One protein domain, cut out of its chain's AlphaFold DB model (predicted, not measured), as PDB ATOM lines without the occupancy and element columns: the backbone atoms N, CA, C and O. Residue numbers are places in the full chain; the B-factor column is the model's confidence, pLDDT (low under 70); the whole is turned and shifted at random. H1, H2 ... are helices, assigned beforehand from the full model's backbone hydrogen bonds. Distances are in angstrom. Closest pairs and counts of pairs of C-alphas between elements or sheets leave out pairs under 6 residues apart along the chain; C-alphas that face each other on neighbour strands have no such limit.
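What this domain is: This is residues 2 to 127 of the 396 residues of the protein "Hypothetical protein" of Alexandrium catenella (UniProt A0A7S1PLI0). A single long helix, H2, is the spine of a rod; H4, H5 and H6 pack along one side of it, H5 beside its earlier part and H4 with H6 beside its later part. H1 folds back on the first end of H2 as a helical hairpin, and H3 turns off beyond the last end. The printed part has 126 residues with six named helices, H1 to H6 in order, and no named strand: the class is all helix. The whole is loose, with a radius of gyration of the C-alphas of 20.1 A and spans of 66 by 31 by 23 A.

Where its parts are: Find C-alpha 19 at (207.994, 244.573, 231.130); from there H2, residues 19 to 53, runs 50.7 A to C-alpha 53 at (175.456, 205.855, 227.837). Before it look for H1, residues 2 to 12, 15.4 A long. After it come H3, residues 55 to 63, H4, residues 79 to 85, and H5, residues 100 to 106. H6, residues 114 to 127, runs 19.8 A and ends at C-alpha 127, (177.737, 207.239, 238.807).

How they stand to each other: Start at the hub, H2, which touches four helices. With residues 38 to 52 alone it touches H6, the same way at a shallow tilt of 24 degrees; the closest C-alphas, of Cys 45 and Ser 119, are 6.3 A apart. With residues 26 to 33 alone it touches H5, closest at the C-alphas of Val 30 and Val 104, 6.0 A. With residues 41 to 48 alone it touches H4, opposite ways at a shallow tilt of 25 degrees; look at the C-alphas of Lys 44 and Phe 79, the closest, 6.6 A apart. H4 also touches H6, closest at the C-alphas of Val 83 and Gln 120, 7.2 A. With residues 21 to 28 alone H2 touches H1, its hairpin partner, at a steep tilt of 39 degrees; the closest C-alphas, of Ile 7 and Val 21, are 6.6 A apart. H3 is close to H2 but not clearly touching, with the C-alphas of Ile 51 and Leu 58 closest at 7.8 A. In H1, H2, H3, H4, H5 and H6 every O i to N i+4 pair is within hydrogen-bond range.

The domain as a whole: The two C-alphas farthest apart, of Thr 13 and Ala 64, are 66.8 A apart. The links H3 to H4 and H4 to H5 are long, with 15 and 14 residues. The printed part has no cut, and no printed residue has a pLDDT under 70.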
ATOM      1  N   GLU A   2     196.932 235.594 217.537       89.06
ATOM      2  CA  GLU A   2     197.372 237.013 217.493       89.06
ATOM      3  C   GLU A   2     198.355 237.407 218.618       89.06
ATOM      4  O   GLU A   2     199.372 238.060 218.394       89.06
ATOM      5  N   LEU A   3     198.093 236.955 219.850       88.62
ATOM      6  CA  LEU A   3     198.944 237.255 221.009       88.62
ATOM      7  C   LEU A   3     200.324 236.567 220.919       88.62
ATOM      8  O   LEU A   3     201.325 237.124 221.367       88.62
ATOM      9  N   GLN A   4     200.389 235.381 220.304       91.44
ATOM     10  CA  GLN A   4     201.642 234.659 220.043       91.44
ATOM     11  C   GLN A   4     202.455 235.336 218.934       91.44
ATOM     12  O   GLN A   4     203.674 235.454 219.058       91.44
ATOM     13  N   GLU A   5     201.795 235.821 217.883       92.75
ATOM     14  CA  GLU A   5     202.427 236.566 216.790       92.75
ATOM     15  C   GLU A   5     203.008 237.901 217.279       92.75
ATOM     16  O   GLU A   5     204.172 238.215 217.008       92.75
ATOM     17  N   GLY A   6     202.250 238.648 218.089       90.31
ATOM     18  CA  GLY A   6     202.717 239.897 218.694       90.31
ATOM     19  C   GLY A   6     203.928 239.696 219.612       90.31
ATOM     20  O   GLY A   6     204.908 240.444 219.532       90.31
ATOM     21  N   ILE A   7     203.911 238.644 220.443       91.31
ATOM     22  CA  ILE A   7     205.069 238.262 221.266       91.31
ATOM     23  C   ILE A   7     206.257 237.897 220.366       91.31
ATOM     24  O   ILE A   7     207.350 238.411 220.585       91.31
ATOM     25  N   SER A   8     206.060 237.065 219.342       92.31
ATOM     26  CA  SER A   8     207.134 236.611 218.443       92.31
ATOM     27  C   SER A   8     207.800 237.771 217.699       92.31
ATOM     28  O   SER A   8     209.026 237.859 217.661       92.31
ATOM     29  N   THR A   9     207.003 238.713 217.194       93.75
ATOM     30  CA  THR A   9     207.486 239.921 216.507       93.75
ATOM     31  C   THR A   9     208.316 240.800 217.442       93.75
ATOM     32  O   THR A   9     209.395 241.260 217.078       93.75
ATOM     33  N   THR A  10     207.854 240.991 218.681       90.50
ATOM     34  CA  THR A  10     208.570 241.814 219.671       90.50
ATOM     35  C   THR A  10     209.877 241.164 220.135       90.50
ATOM     36  O   THR A  10     210.837 241.846 220.493       90.50
ATOM     37  N   LEU A  11     209.951 239.831 220.112       89.81
ATOM     38  CA  LEU A  11     211.190 239.106 220.384       89.81
ATOM     39  C   LEU A  11     212.196 239.238 219.249       89.81
ATOM     40  O   LEU A  11     213.379 239.426 219.520       89.81
ATOM     41  N   ALA A  12     211.729 239.206 217.999       92.69
ATOM     42  CA  ALA A  12     212.576 239.412 216.830       92.69
ATOM     43  C   ALA A  12     213.224 240.811 216.806       92.69
ATOM     44  O   ALA A  12     214.311 240.973 216.257       92.69
ATOM     45  N   THR A  13     212.599 241.808 217.440       95.00
ATOM     46  CA  THR A  13     213.120 243.182 217.546       95.00
ATOM     47  C   THR A  13     213.916 243.460 218.829       95.00
ATOM     48  O   THR A  13     214.305 244.602 219.067       95.00
ATOM     49  N   GLY A  14     214.196 242.443 219.656       93.56
ATOM     50  CA  GLY A  14     215.012 242.586 220.871       93.56
ATOM     51  C   GLY A  14     214.271 243.137 222.099       93.56
ATOM     52  O   GLY A  14     214.907 243.569 223.056       93.56
ATOM     53  N   GLY A  15     212.934 243.121 222.108       93.44
ATOM     54  CA  GLY A  15     212.104 243.574 223.232       93.44
ATOM     55  C   GLY A  15     211.866 242.527 224.330       93.44
ATOM     56  O   GLY A  15     210.905 242.645 225.089       93.44
ATOM     57  N   ASP A  16     212.696 241.488 224.435       92.38
ATOM     58  CA  ASP A  16     212.495 240.327 225.319       92.38
ATOM     59  C   ASP A  16     212.408 240.678 226.813       92.38
ATOM     60  O   ASP A  16     211.673 240.032 227.566       92.38
ATOM     61  N   ARG A  17     213.129 241.725 227.227       92.75
ATOM     62  CA  ARG A  17     213.157 242.249 228.601       92.75
ATOM     63  C   ARG A  17     212.129 243.343 228.862       92.75
ATOM     64  O   ARG A  17     212.049 243.836 229.988       92.75
ATOM     65  N   HIS A  18     211.351 243.743 227.858       94.81
ATOM     66  CA  HIS A  18     210.357 244.788 228.048       94.81
ATOM     67  C   HIS A  18     209.270 244.293 229.026       94.81
ATOM     68  O   HIS A  18     208.693 243.225 228.792       94.81
ATOM     69  N   PRO A  19     208.937 245.033 230.104       93.56
ATOM     70  CA  PRO A  19     207.994 244.573 231.130       93.56
ATOM     71  C   PRO A  19     206.647 244.107 230.567       93.56
ATOM     72  O   PRO A  19     206.106 243.086 230.989       93.56
ATOM     73  N   THR A  20     206.139 244.811 229.554       92.88
ATOM     74  CA  THR A  20     204.898 244.447 228.859       92.88
ATOM     75  C   THR A  20     204.996 243.089 228.160       92.88
ATOM     76  O   THR A  20     204.059 242.302 228.236       92.88
ATOM     77  N   VAL A  21     206.134 242.767 227.531       92.69
ATOM     78  CA  VAL A  21     206.352 241.472 226.857       92.69
ATOM     79  C   VAL A  21     206.398 240.336 227.875       92.69
ATOM     80  O   VAL A  21     205.806 239.282 227.649       92.69
ATOM     81  N   ILE A  22     207.038 240.559 229.027       92.69
ATOM     82  CA  ILE A  22     207.053 239.596 230.138       92.69
ATOM     83  C   ILE A  22     205.626 239.343 230.637       92.69
ATOM     84  O   ILE A  22     205.233 238.191 230.825       92.69
ATOM     85  N   LEU A  23     204.838 240.403 230.830       92.88
ATOM     86  CA  LEU A  23     203.459 240.295 231.299       92.88
ATOM     87  C   LEU A  23     202.578 239.559 230.279       92.88
ATOM     88  O   LEU A  23     201.869 238.635 230.665       92.88
ATOM     89  N   TYR A  24     202.701 239.870 228.983       94.38
ATOM     90  CA  TYR A  24     201.989 239.154 227.920       94.38
ATOM     91  C   TYR A  24     202.362 237.674 227.849       94.38
ATOM     92  O   TYR A  24     201.468 236.838 227.772       94.38
ATOM     93  N   ARG A  25     203.652 237.328 227.944       93.44
ATOM     94  CA  ARG A  25     204.107 235.927 228.002       93.44
ATOM     95  C   ARG A  25     203.507 235.183 229.188       93.44
ATOM     96  O   ARG A  25     203.046 234.056 229.040       93.44
ATOM     97  N   ARG A  26     203.480 235.820 230.363       94.88
ATOM     98  CA  ARG A  26     202.870 235.241 231.563       94.88
ATOM     99  C   ARG A  26     201.362 235.048 231.386       94.88
ATOM    100  O   ARG A  26     200.850 233.972 231.671       94.88
ATOM    101  N   CYS A  27     200.651 236.048 230.871       94.50
ATOM    102  CA  CYS A  27     199.227 235.928 230.563       94.50
ATOM    103  C   CYS A  27     198.952 234.810 229.551       94.50
ATOM    104  O   CYS A  27     198.054 234.002 229.781       94.50
ATOM    105  N   LEU A  28     199.747 234.727 228.482       94.69
ATOM    106  CA  LEU A  28     199.629 233.682 227.473       94.69
ATOM    107  C   LEU A  28     199.820 232.291 228.087       94.69
ATOM    108  O   LEU A  28     198.954 231.447 227.906       94.69
ATOM    109  N   ALA A  29     200.864 232.078 228.893       95.62
ATOM    110  CA  ALA A  29     201.109 230.793 229.553       95.62
ATOM    111  C   ALA A  29     199.950 230.365 230.476       95.62
ATOM    112  O   ALA A  29     199.598 229.188 230.545       95.62
ATOM    113  N   VAL A  30     199.315 231.320 231.169       95.31
ATOM    114  CA  VAL A  30     198.111 231.055 231.977       95.31
ATOM    115  C   VAL A  30     196.930 230.637 231.099       95.31
ATOM    116  O   VAL A  30     196.213 229.697 231.449       95.31
ATOM    117  N   VAL A  31     196.713 231.326 229.976       95.94
ATOM    118  CA  VAL A  31     195.641 231.003 229.021       95.94
ATOM    119  C   VAL A  31     195.883 229.633 228.392       95.94
ATOM    120  O   VAL A  31     194.987 228.798 228.431       95.94
ATOM    121  N   GLU A  32     197.090 229.361 227.895       96.00
ATOM    122  CA  GLU A  32     197.479 228.077 227.296       96.00
ATOM    123  C   GLU A  32     197.294 226.919 228.280       96.00
ATOM    124  O   GLU A  32     196.692 225.902 227.935       96.00
ATOM    125  N   ARG A  33     197.711 227.089 229.543       96.38
ATOM    126  CA  ARG A  33     197.482 226.083 230.586       96.38
ATOM    127  C   ARG A  33     195.996 225.814 230.806       96.38
ATOM    128  O   ARG A  33     195.601 224.654 230.896       96.38
ATOM    129  N   LYS A  34     195.170 226.859 230.908       96.88
ATOM    130  CA  LYS A  34     193.719 226.703 231.097       96.88
ATOM    131  C   LYS A  34     193.059 226.050 229.887       96.88
ATOM    132  O   LYS A  34     192.236 225.165 230.080       96.88
ATOM    133  N   MET A  35     193.450 226.428 228.673       97.19
ATOM    134  CA  MET A  35     192.976 225.796 227.440       97.19
ATOM    135  C   MET A  35     193.325 224.306 227.407       97.19
ATOM    136  O   MET A  35     192.457 223.493 227.108       97.19
ATOM    137  N   ALA A  36     194.547 223.931 227.798       97.06
ATOM    138  CA  ALA A  36     194.946 222.527 227.898       97.06
ATOM    139  C   ALA A  36     194.105 221.751 228.929       97.06
ATOM    140  O   ALA A  36     193.645 220.651 228.641       97.06
ATOM    141  N   LEU A  37     193.847 222.338 230.107       97.56
ATOM    142  CA  LEU A  37     192.982 221.730 231.128       97.56
ATOM    143  C   LEU A  37     191.533 221.561 230.654       97.56
ATOM    144  O   LEU A  37     190.897 220.568 230.999       97.56
ATOM    145  N   LEU A  38     191.006 222.526 229.895       98.12
ATOM    146  CA  LEU A  38     189.661 222.445 229.325       98.12
ATOM    147  C   LEU A  38     189.577 221.349 228.267       98.12
ATOM    148  O   LEU A  38     188.685 220.517 228.365       98.12
ATOM    149  N   ALA A  39     190.530 221.294 227.334       97.81
ATOM    150  CA  ALA A  39     190.578 220.253 226.311       97.81
ATOM    151  C   ALA A  39     190.641 218.842 226.930       97.81
ATOM    152  O   ALA A  39     189.860 217.967 226.562       97.81
ATOM    153  N   GLU A  40     191.502 218.636 227.933       97.75
ATOM    154  CA  GLU A  40     191.603 217.351 228.640       97.75
ATOM    155  C   GLU A  40     190.319 217.023 229.431       97.75
ATOM    156  O   GLU A  40     189.885 215.869 229.484       97.75
ATOM    157  N   LEU A  41     189.668 218.029 230.030       98.12
ATOM    158  CA  LEU A  41     188.385 217.850 230.711       98.12
ATOM    159  C   LEU A  41     187.264 217.472 229.743       98.12
ATOM    160  O   LEU A  41     186.479 216.584 230.074       98.12
ATOM    161  N   GLU A  42     187.184 218.104 228.574       98.06
ATOM    162  CA  GLU A  42     186.204 217.769 227.535       98.06
ATOM    163  C   GLU A  42     186.398 216.337 227.038       98.06
ATOM    164  O   GLU A  42     185.436 215.568 227.020       98.06
ATOM    165  N   GLU A  43     187.638 215.952 226.727       97.81
ATOM    166  CA  GLU A  43     187.979 214.603 226.278       97.81
ATOM    167  C   GLU A  43     187.586 213.548 227.322       97.81
ATOM    168  O   GLU A  43     186.853 212.597 227.026       97.81
ATOM    169  N   LYS A  44     187.999 213.737 228.583       97.81
ATOM    170  CA  LYS A  44     187.659 212.816 229.677       97.81
ATOM    171  C   LYS A  44     186.163 212.779 229.967       97.81
ATOM    172  O   LYS A  44     185.629 211.705 230.244       97.81
ATOM    173  N   CYS A  45     185.480 213.922 229.904       97.69
ATOM    174  CA  CYS A  45     184.037 213.999 230.112       97.69
ATOM    175  C   CYS A  45     183.284 213.257 229.001       97.69
ATOM    176  O   CYS A  45     182.375 212.488 229.306       97.69
ATOM    177  N   ALA A  46     183.691 213.416 227.739       97.56
ATOM    178  CA  ALA A  46     183.100 212.708 226.606       97.56
ATOM    179  C   ALA A  46     183.320 211.189 226.705       97.56
ATOM    180  O   ALA A  46     182.375 210.415 226.529       97.56
ATOM    181  N   ALA A  47     184.535 210.752 227.054       97.00
ATOM    182  CA  ALA A  47     184.839 209.340 227.279       97.00
ATOM    183  C   ALA A  47     183.993 208.751 228.422       97.00
ATOM    184  O   ALA A  47     183.395 207.682 228.277       97.00
ATOM    185  N   PHE A  48     183.885 209.473 229.540       97.62
ATOM    186  CA  PHE A  48     183.069 209.079 230.686       97.62
ATOM    187  C   PHE A  48     181.579 208.979 230.323       97.62
ATOM    188  O   PHE A  48     180.938 207.963 230.598       97.62
ATOM    189  N   GLU A  49     181.021 209.995 229.662       97.00
ATOM    190  CA  GLU A  49     179.622 209.990 229.228       97.00
ATOM    191  C   GLU A  49     179.334 208.850 228.241       97.00
ATOM    192  O   GLU A  49     178.307 208.185 228.376       97.00
ATOM    193  N   SER A  50     180.249 208.571 227.306       96.50
ATOM    194  CA  SER A  50     180.133 207.469 226.340       96.50
ATOM    195  C   SER A  50     179.999 206.104 227.025       96.50
ATOM    196  O   SER A  50     179.075 205.346 226.718       96.50
ATOM    197  N   ILE A  51     180.849 205.821 228.020       96.00
ATOM    198  CA  ILE A  51     180.787 204.580 228.811       96.00
ATOM    199  C   ILE A  51     179.440 204.464 229.528       96.00
ATOM    200  O   ILE A  51     178.783 203.425 229.475       96.00
ATOM    201  N   HIS A  52     178.995 205.541 230.175       95.50
ATOM    202  CA  HIS A  52     177.741 205.531 230.918       95.50
ATOM    203  C   HIS A  52     176.496 205.449 230.027       95.50
ATOM    204  O   HIS A  52     175.483 204.897 230.454       95.50
ATOM    205  N   ASN A  53     176.550 205.974 228.802       95.25
ATOM    206  CA  ASN A  53     175.456 205.855 227.837       95.25
ATOM    207  C   ASN A  53     175.286 204.414 227.334       95.25
ATOM    208  O   ASN A  53     174.177 204.024 226.989       95.25
ATOM    209  N   ARG A  54     176.356 203.613 227.370       95.94
ATOM    210  CA  ARG A  54     176.336 202.167 227.103       95.94
ATOM    211  C   ARG A  54     176.185 201.325 228.374       95.94
ATOM    212  O   ARG A  54     176.454 200.130 228.345       95.94
ATOM    213  N   GLY A  55     175.792 201.938 229.494       93.50
ATOM    214  CA  GLY A  55     175.855 201.321 230.818       93.50
ATOM    215  C   GLY A  55     175.185 199.949 230.887       93.50
ATOM    216  O   GLY A  55     175.812 199.001 231.335       93.50
ATOM    217  N   GLU A  56     173.948 199.812 230.411       96.00
ATOM    218  CA  GLU A  56     173.213 198.541 230.500       96.00
ATOM    219  C   GLU A  56     173.889 197.395 229.727       96.00
ATOM    220  O   GLU A  56     174.091 196.317 230.286       96.00
ATOM    221  N   GLU A  57     174.309 197.649 228.484       96.88
ATOM    222  CA  GLU A  57     175.066 196.703 227.653       96.88
ATOM    223  C   GLU A  57     176.390 196.329 228.332       96.88
ATOM    224  O   GLU A  57     176.679 195.151 228.548       96.88
ATOM    225  N   LEU A  58     177.156 197.342 228.746       95.94
ATOM    226  CA  LEU A  58     178.465 197.162 229.360       95.94
ATOM    227  C   LEU A  58     178.379 196.339 230.647       95.94
ATOM    228  O   LEU A  58     179.113 195.369 230.818       95.94
ATOM    229  N   TRP A  59     177.488 196.716 231.563       96.19
ATOM    230  CA  TRP A  59     177.321 196.013 232.831       96.19
ATOM    231  C   TRP A  59     176.755 194.608 232.618       96.19
ATOM    232  O   TRP A  59     177.150 193.676 233.322       96.19
ATOM    233  N   GLY A  60     175.888 194.429 231.618       96.69
ATOM    234  CA  GLY A  60     175.407 193.121 231.187       96.69
ATOM    235  C   GLY A  60     176.545 192.196 230.756       96.69
ATOM    236  O   GLY A  60     176.586 191.039 231.197       96.69
ATOM    237  N   ASP A  61     177.483 192.715 229.964       96.56
ATOM    238  CA  ASP A  61     178.645 191.990 229.453       96.56
ATOM    239  C   ASP A  61     179.713 191.728 230.522       96.56
ATOM    240  O   ASP A  61     180.238 190.614 230.589       96.56
ATOM    241  N   VAL A  62     179.981 192.692 231.408       96.25
ATOM    242  CA  VAL A  62     180.874 192.507 232.568       96.25
ATOM    243  C   VAL A  62     180.326 191.415 233.481       96.25
ATOM    244  O   VAL A  62     181.035 190.467 233.803       96.25
ATOM    245  N   LEU A  63     179.037 191.471 233.838       96.06
ATOM    246  CA  LEU A  63     178.408 190.438 234.667       96.06
ATOM    247  C   LEU A  63     178.343 189.073 233.962       96.06
ATOM    248  O   LEU A  63     178.221 188.046 234.626       96.06
ATOM    249  N   ALA A  64     178.392 189.045 232.628       95.25
ATOM    250  CA  ALA A  64     178.499 187.818 231.837       95.25
ATOM    251  C   ALA A  64     179.951 187.325 231.670       95.25
ATOM    252  O   ALA A  64     180.155 186.257 231.101       95.25
ATOM    253  N   GLY A  65     180.949 188.080 232.140       95.12
ATOM    254  CA  GLY A  65     182.367 187.733 232.020       95.12
ATOM    255  C   GLY A  65     182.934 187.898 230.608       95.12
ATOM    256  O   GLY A  65     183.993 187.354 230.314       95.12
ATOM    257  N   LYS A  66     182.245 188.623 229.715       95.56
ATOM    258  CA  LYS A  66     182.717 188.858 228.337       95.56
ATOM    259  C   LYS A  66     183.780 189.947 228.252       95.56
ATOM    260  O   LYS A  66     184.579 189.960 227.320       95.56
ATOM    261  N   ILE A  67     183.741 190.888 229.189       83.31
ATOM    262  CA  ILE A  67     184.587 192.074 229.209       83.31
ATOM    263  C   ILE A  67     185.282 192.124 230.568       83.31
ATOM    264  O   ILE A  67     184.613 192.119 231.599       83.31
ATOM    265  N   LEU A  68     186.615 192.183 230.553       74.62
ATOM    266  CA  LEU A  68     187.459 192.226 231.746       74.62
ATOM    267  C   LEU A  68     188.528 193.317 231.595       74.62
ATOM    268  O   LEU A  68     189.104 193.473 230.514       74.62
ATOM    269  N   GLY A  69     188.833 194.018 232.689       81.12
ATOM    270  CA  GLY A  69     190.022 194.857 232.808       81.12
ATOM    271  C   GLY A  69     189.877 196.340 232.448       81.12
ATOM    272  O   GLY A  69     188.829 196.855 232.064       81.12
ATOM    273  N   GLU A  70     190.997 197.049 232.601       85.56
ATOM    274  CA  GLU A  70     191.081 198.517 232.555       85.56
ATOM    275  C   GLU A  70     190.883 199.118 231.154       85.56
ATOM    276  O   GLU A  70     190.525 200.293 231.026       85.56
ATOM    277  N   SER A  71     191.068 198.318 230.098       88.75
ATOM    278  CA  SER A  71     190.951 198.754 228.696       88.75
ATOM    279  C   SER A  71     189.564 199.301 228.353       88.75
ATOM    280  O   SER A  71     189.432 200.146 227.471       88.75
ATOM    281  N   VAL A  72     188.543 198.867 229.091       90.88
ATOM    282  CA  VAL A  72     187.154 199.320 228.974       90.88
ATOM    283  C   VAL A  72     187.004 200.791 229.335       90.88
ATOM    284  O   VAL A  72     186.217 201.511 228.725       90.88
ATOM    285  N   VAL A  73     187.734 201.230 230.362       93.50
ATOM    286  CA  VAL A  73     187.571 202.563 230.944       93.50
ATOM    287  C   VAL A  73     188.396 203.592 230.171       93.50
ATOM    288  O   VAL A  73     187.963 204.733 229.999       93.50
ATOM    289  N   GLY A  74     189.571 203.187 229.678       94.81
ATOM    290  CA  GLY A  74     190.432 204.006 228.828       94.81
ATOM    291  C   GLY A  74     190.661 205.409 229.401       94.81
ATOM    292  O   GLY A  74     191.047 205.577 230.557       94.81
ATOM    293  N   VAL A  75     190.372 206.435 228.597       96.25
ATOM    294  CA  VAL A  75     190.582 207.850 228.955       96.25
ATOM    295  C   VAL A  75     189.736 208.298 230.159       96.25
ATOM    296  O   VAL A  75     190.146 209.198 230.900       96.25
ATOM    297  N   ALA A  76     188.598 207.645 230.427       96.50
ATOM    298  CA  ALA A  76     187.724 207.972 231.556       96.50
ATOM    299  C   ALA A  76     188.273 207.502 232.918       96.50
ATOM    300  O   ALA A  76     187.719 207.859 233.964       96.50
ATOM    301  N   ALA A  77     189.349 206.707 232.940       95.44
ATOM    302  CA  ALA A  77     189.914 206.198 234.182       95.44
ATOM    303  C   ALA A  77     190.361 207.360 235.086       95.44
ATOM    304  O   ALA A  77     191.002 208.323 234.649       95.44
ATOM    305  N   GLY A  78     189.973 207.294 236.364       94.69
ATOM    306  CA  GLY A  78     190.323 208.319 237.348       94.69
ATOM    307  C   GLY A  78     189.640 209.677 237.139       94.69
ATOM    308  O   GLY A  78     190.115 210.674 237.689       94.69
ATOM    309  N   PHE A  79     188.532 209.745 236.389       97.12
ATOM    310  CA  PHE A  79     187.842 210.996 236.051       97.12
ATOM    311  C   PHE A  79     187.549 211.914 237.252       97.12
ATOM    312  O   PHE A  79     187.814 213.109 237.192       97.12
ATOM    313  N   ARG A  80     187.087 211.398 238.394       96.56
ATOM    314  CA  ARG A  80     186.856 212.216 239.601       96.56
ATOM    315  C   ARG A  80     188.128 212.751 240.214       96.56
ATOM    316  O   ARG A  80     188.128 213.879 240.702       96.56
ATOM    317  N   SER A  81     189.179 211.931 240.261       96.44
ATOM    318  CA  SER A  81     190.479 212.400 240.729       96.44
ATOM    319  C   SER A  81     190.916 213.547 239.836       96.44
ATOM    320  O   SER A  81     191.218 214.613 240.357       96.44
ATOM    321  N   PHE A  82     190.824 213.387 238.518       97.38
ATOM    322  CA  PHE A  82     191.114 214.448 237.564       97.38
ATOM    323  C   PHE A  82     190.274 215.715 237.812       97.38
ATOM    324  O   PHE A  82     190.844 216.764 238.100       97.38
ATOM    325  N   VAL A  83     188.939 215.607 237.851       97.38
ATOM    326  CA  VAL A  83     188.014 216.725 238.127       97.38
ATOM    327  C   VAL A  83     188.355 217.446 239.432       97.38
ATOM    328  O   VAL A  83     188.251 218.665 239.495       97.38
ATOM    329  N   LYS A  84     188.791 216.726 240.475       96.38
ATOM    330  CA  LYS A  84     189.229 217.324 241.745       96.38
ATOM    331  C   LYS A  84     190.576 218.049 241.622       96.38
ATOM    332  O   LYS A  84     190.754 219.082 242.260       96.38
ATOM    333  N   HIS A  85     191.523 217.502 240.862       96.38
ATOM    334  CA  HIS A  85     192.876 218.055 240.727       96.38
ATOM    335  C   HIS A  85     192.928 219.292 239.832       96.38
ATOM    336  O   HIS A  85     193.758 220.162 240.071       96.38
ATOM    337  N   ILE A  86     192.045 219.392 238.837       97.31
ATOM    338  CA  ILE A  86     191.995 220.560 237.952       97.31
ATOM    339  C   ILE A  86     191.294 221.766 238.580       97.31
ATOM    340  O   ILE A  86     191.336 222.841 237.993       97.31
ATOM    341  N   VAL A  87     190.639 221.625 239.740       97.25
ATOM    342  CA  VAL A  87     190.070 222.773 240.464       97.25
ATOM    343  C   VAL A  87     191.200 223.560 241.108       97.25
ATOM    344  O   VAL A  87     192.053 222.991 241.789       97.25
ATOM    345  N   HIS A  88     191.185 224.877 240.921       93.00
ATOM    346  CA  HIS A  88     192.165 225.766 241.532       93.00
ATOM    347  C   HIS A  88     192.179 225.619 243.064       93.00
ATOM    348  O   HIS A  88     191.129 225.665 243.708       93.00
ATOM    349  N   GLN A  89     193.369 225.443 243.647       91.69
ATOM    350  CA  GLN A  89     193.557 225.300 245.092       91.69
ATOM    351  C   GLN A  89     194.139 226.587 245.687       91.69
ATOM    352  O   GLN A  89     195.210 227.033 245.286       91.69
ATOM    353  N   GLY A  90     193.448 227.157 246.676       89.44
ATOM    354  CA  GLY A  90     193.870 228.389 247.348       89.44
ATOM    355  C   GLY A  90     193.556 229.660 246.556       89.44
ATOM    356  O   GLY A  90     192.834 229.632 245.563       89.44
ATOM    357  N   ASP A  91     194.080 230.794 247.014       89.75
ATOM    358  CA  ASP A  91     193.913 232.085 246.345       89.75
ATOM    359  C   ASP A  91     195.078 232.312 245.354       89.75
ATOM    360  O   ASP A  91     196.238 232.373 245.787       89.75
ATOM    361  N   PRO A  92     194.822 232.453 244.034       87.88
ATOM    362  CA  PRO A  92     195.876 232.754 243.064       87.88
ATOM    363  C   PRO A  92     196.636 234.049 243.384       87.88
ATOM    364  O   PRO A  92     197.788 234.205 242.976       87.88
ATOM    365  N   VAL A  93     196.013 234.992 244.104       88.69
ATOM    366  CA  VAL A  93     196.639 236.261 244.494       88.69
ATOM    367  C   VAL A  93     197.758 236.036 245.512       88.69
ATOM    368  O   VAL A  93     198.787 236.706 245.413       88.69
ATOM    369  N   GLN A  94     197.575 235.073 246.419       90.19
ATOM    370  CA  GLN A  94     198.489 234.736 247.519       90.19
ATOM    371  C   GLN A  94     199.566 233.712 247.134       90.19
ATOM    372  O   GLN A  94     200.450 233.410 247.931       90.19
ATOM    373  N   THR A  95     199.486 233.134 245.935       90.00
ATOM    374  CA  THR A  95     200.462 232.135 245.483       90.00
ATOM    375  C   THR A  95     201.802 232.814 245.184       90.00
ATOM    376  O   THR A  95     201.812 233.904 244.610       90.00
ATOM    377  N   ASP A  96     202.924 232.185 245.551       89.12
ATOM    378  CA  ASP A  96     204.257 232.712 245.239       89.12
ATOM    379  C   ASP A  96     204.441 232.855 243.716       89.12
ATOM    380  O   ASP A  96     204.207 231.921 242.950       89.12
ATOM    381  N   LYS A  97     204.834 234.057 243.284       89.69
ATOM    382  CA  LYS A  97     205.048 234.433 241.876       89.69
ATOM    383  C   LYS A  97     206.534 234.526 241.526       89.69
ATOM    384  O   LYS A  97     206.856 234.929 240.404       89.69
ATOM    385  N   SER A  98     207.425 234.207 242.472       92.81
ATOM    386  CA  SER A  98     208.872 234.171 242.259       92.81
ATOM    387  C   SER A  98     209.242 233.078 241.244       92.81
ATOM    388  O   SER A  98     209.968 233.359 240.291       92.81
ATOM    389  N   ASP A  99     208.625 231.896 241.350       95.06
ATOM    390  CA  ASP A  99     208.675 230.818 240.358       95.06
ATOM    391  C   ASP A  99     207.387 230.773 239.520       95.06
ATOM    392  O   ASP A  99     206.373 230.164 239.873       95.06
ATOM    393  N   PHE A 100     207.428 231.441 238.366       94.19
ATOM    394  CA  PHE A 100     206.281 231.522 237.467       94.19
ATOM    395  C   PHE A 100     205.893 230.165 236.852       94.19
ATOM    396  O   PHE A 100     204.709 229.917 236.621       94.19
ATOM    397  N   ASN A 101     206.854 229.272 236.607       94.69
ATOM    398  CA  ASN A 101     206.563 227.960 236.026       94.69
ATOM    399  C   ASN A 101     205.826 227.082 237.038       94.69
ATOM    400  O   ASN A 101     204.814 226.459 236.705       94.69
ATOM    401  N   TYR A 102     206.285 227.096 238.292       93.44
ATOM    402  CA  TYR A 102     205.576 226.454 239.390       93.44
ATOM    403  C   TYR A 102     204.160 227.024 239.544       93.44
ATOM    404  O   TYR A 102     203.196 226.254 239.578       93.44
ATOM    405  N   PHE A 103     204.019 228.356 239.543       94.50
ATOM    406  CA  PHE A 103     202.722 229.036 239.593       94.50
ATOM    407  C   PHE A 103     201.770 228.550 238.488       94.50
ATOM    408  O   PHE A 103     200.661 228.108 238.791       94.50
ATOM    409  N   VAL A 104     202.202 228.548 237.219       95.62
ATOM    410  CA  VAL A 104     201.366 228.097 236.090       95.62
ATOM    411  C   VAL A 104     201.001 226.619 236.206       95.62
ATOM    412  O   VAL A 104     199.852 226.259 235.961       95.62
ATOM    413  N   SER A 105     201.925 225.756 236.634       93.31
ATOM    414  CA  SER A 105     201.646 224.319 236.780       93.31
ATOM    415  C   SER A 105     200.535 224.016 237.800       93.31
ATOM    416  O   SER A 105     199.782 223.052 237.630       93.31
ATOM    417  N   ARG A 106     200.409 224.866 238.831       93.56
ATOM    418  CA  ARG A 106     199.428 224.769 239.922       93.56
ATOM    419  C   ARG A 106     198.108 225.476 239.633       93.56
ATOM    420  O   ARG A 106     197.148 225.260 240.372       93.56
ATOM    421  N   LEU A 107     198.043 226.306 238.592       95.12
ATOM    422  CA  LEU A 107     196.801 226.962 238.207       95.12
ATOM    423  C   LEU A 107     195.780 225.932 237.732       95.12
ATOM    424  O   LEU A 107     196.025 225.180 236.788       95.12
ATOM    425  N   GLY A 108     194.622 225.950 238.385       96.62
ATOM    426  CA  GLY A 108     193.451 225.187 237.983       96.62
ATOM    427  C   GLY A 108     192.377 226.057 237.331       96.62
ATOM    428  O   GLY A 108     192.537 227.259 237.087       96.62
ATOM    429  N   LEU A 109     191.236 225.432 237.079       97.50
ATOM    430  CA  LEU A 109     190.000 226.082 236.684       97.50
ATOM    431  C   LEU A 109     189.301 226.678 237.915       97.50
ATOM    432  O   LEU A 109     189.360 226.095 239.005       97.50
ATOM    433  N   PRO A 110     188.619 227.828 237.770       96.25
ATOM    434  CA  PRO A 110     187.805 228.364 238.848       96.25
ATOM    435  C   PRO A 110     186.659 227.388 239.174       96.25
ATOM    436  O   PRO A 110     186.115 226.762 238.263       96.25
ATOM    437  N   PRO A 111     186.249 227.266 240.450       96.19
ATOM    438  CA  PRO A 111     185.242 226.288 240.869       96.19
ATOM    439  C   PRO A 111     183.876 226.486 240.193       96.19
ATOM    440  O   PRO A 111     183.136 225.523 240.031       96.19
ATOM    441  N   GLY A 112     183.557 227.715 239.774       96.25
ATOM    442  CA  GLY A 112     182.335 228.054 239.040       96.25
ATOM    443  C   GLY A 112     182.455 227.982 237.516       96.25
ATOM    444  O   GLY A 112     181.581 228.501 236.839       96.25
ATOM    445  N   HIS A 113     183.530 227.413 236.958       97.88
ATOM    446  CA  HIS A 113     183.648 227.259 235.507       97.88
ATOM    447  C   HIS A 113     182.537 226.340 234.975       97.88
ATOM    448  O   HIS A 113     182.415 225.209 235.444       97.88
ATOM    449  N   ASP A 114     181.786 226.774 233.958       97.88
ATOM    450  CA  ASP A 114     180.606 226.052 233.453       97.88
ATOM    451  C   ASP A 114     180.900 224.587 233.106       97.88
ATOM    452  O   ASP A 114     180.194 223.680 233.550       97.88
ATOM    453  N   LEU A 115     181.993 224.337 232.372       97.19
ATOM    454  CA  LEU A 115     182.411 222.976 232.025       97.19
ATOM    455  C   LEU A 115     182.726 222.119 233.264       97.19
ATOM    456  O   LEU A 115     182.325 220.962 233.323       97.19
ATOM    457  N   LEU A 116     183.381 222.687 234.283       98.00
ATOM    458  CA  LEU A 116     183.714 221.972 235.517       98.00
ATOM    459  C   LEU A 116     182.446 221.610 236.301       98.00
ATOM    460  O   LEU A 116     182.300 220.466 236.733       98.00
ATOM    461  N   VAL A 117     181.517 222.559 236.444       97.94
ATOM    462  CA  VAL A 117     180.220 222.340 237.106       97.94
ATOM    463  C   VAL A 117     179.418 221.268 236.364       97.94
ATOM    464  O   VAL A 117     178.879 220.351 236.990       97.94
ATOM    465  N   ARG A 118     179.390 221.323 235.025       97.69
ATOM    466  CA  ARG A 118     178.758 220.299 234.181       97.69
ATOM    467  C   ARG A 118     179.389 218.924 234.395       97.69
ATOM    468  O   ARG A 118     178.653 217.969 234.629       97.69
ATOM    469  N   SER A 119     180.716 218.812 234.367       97.62
ATOM    470  CA  SER A 119     181.423 217.542 234.574       97.62
ATOM    471  C   SER A 119     181.213 216.974 235.980       97.62
ATOM    472  O   SER A 119     181.022 215.769 236.130       97.62
ATOM    473  N   GLN A 120     181.183 217.816 237.018       97.31
ATOM    474  CA  GLN A 120     180.870 217.391 238.388       97.31
ATOM    475  C   GLN A 120     179.438 216.858 238.511       97.31
ATOM    476  O   GLN A 120     179.216 215.823 239.146       97.31
ATOM    477  N   LYS A 121     178.472 217.535 237.878       97.06
ATOM    478  CA  LYS A 121     177.078 217.085 237.825       97.06
ATOM    479  C   LYS A 121     176.948 215.763 237.068       97.06
ATOM    480  O   LYS A 121     176.358 214.823 237.594       97.06
ATOM    481  N   ALA A 122     177.558 215.662 235.885       96.44
ATOM    482  CA  ALA A 122     177.577 214.438 235.086       96.44
ATOM    483  C   ALA A 122     178.182 213.268 235.872       96.44
ATOM    484  O   ALA A 122     177.581 212.197 235.930       96.44
ATOM    485  N   LEU A 123     179.316 213.485 236.549       96.19
ATOM    486  CA  LEU A 123     179.939 212.497 237.427       96.19
ATOM    487  C   LEU A 123     178.965 212.012 238.509       96.19
ATOM    488  O   LEU A 123     178.826 210.809 238.701       96.19
ATOM    489  N   HIS A 124     178.278 212.919 239.208       94.31
ATOM    490  CA  HIS A 124     177.331 212.543 240.260       94.31
ATOM    491  C   HIS A 124     176.143 211.734 239.719       94.31
ATOM    492  O   HIS A 124     175.863 210.632 240.204       94.31
ATOM    493  N   ASP A 125     175.467 212.266 238.700       94.88
ATOM    494  CA  ASP A 125     174.232 211.699 238.158       94.88
ATOM    495  C   ASP A 125     174.489 210.341 237.489       94.88
ATOM    496  O   ASP A 125     173.772 209.365 237.739       94.88
ATOM    497  N   LYS A 126     175.553 210.239 236.683       96.06
ATOM    498  CA  LYS A 126     175.880 209.025 235.926       96.06
ATOM    499  C   LYS A 126     176.461 207.917 236.805       96.06
ATOM    500  O   LYS A 126     176.089 206.759 236.618       96.06
ATOM    501  N   VAL A 127     177.279 208.238 237.817       94.31
ATOM    502  CA  VAL A 127     177.737 207.239 238.807       94.31
ATOM    503  C   VAL A 127     176.544 206.636 239.544       94.31
ATOM    504  O   VAL A 127     176.462 205.415 239.690       94.31
TER     505      VAL A 127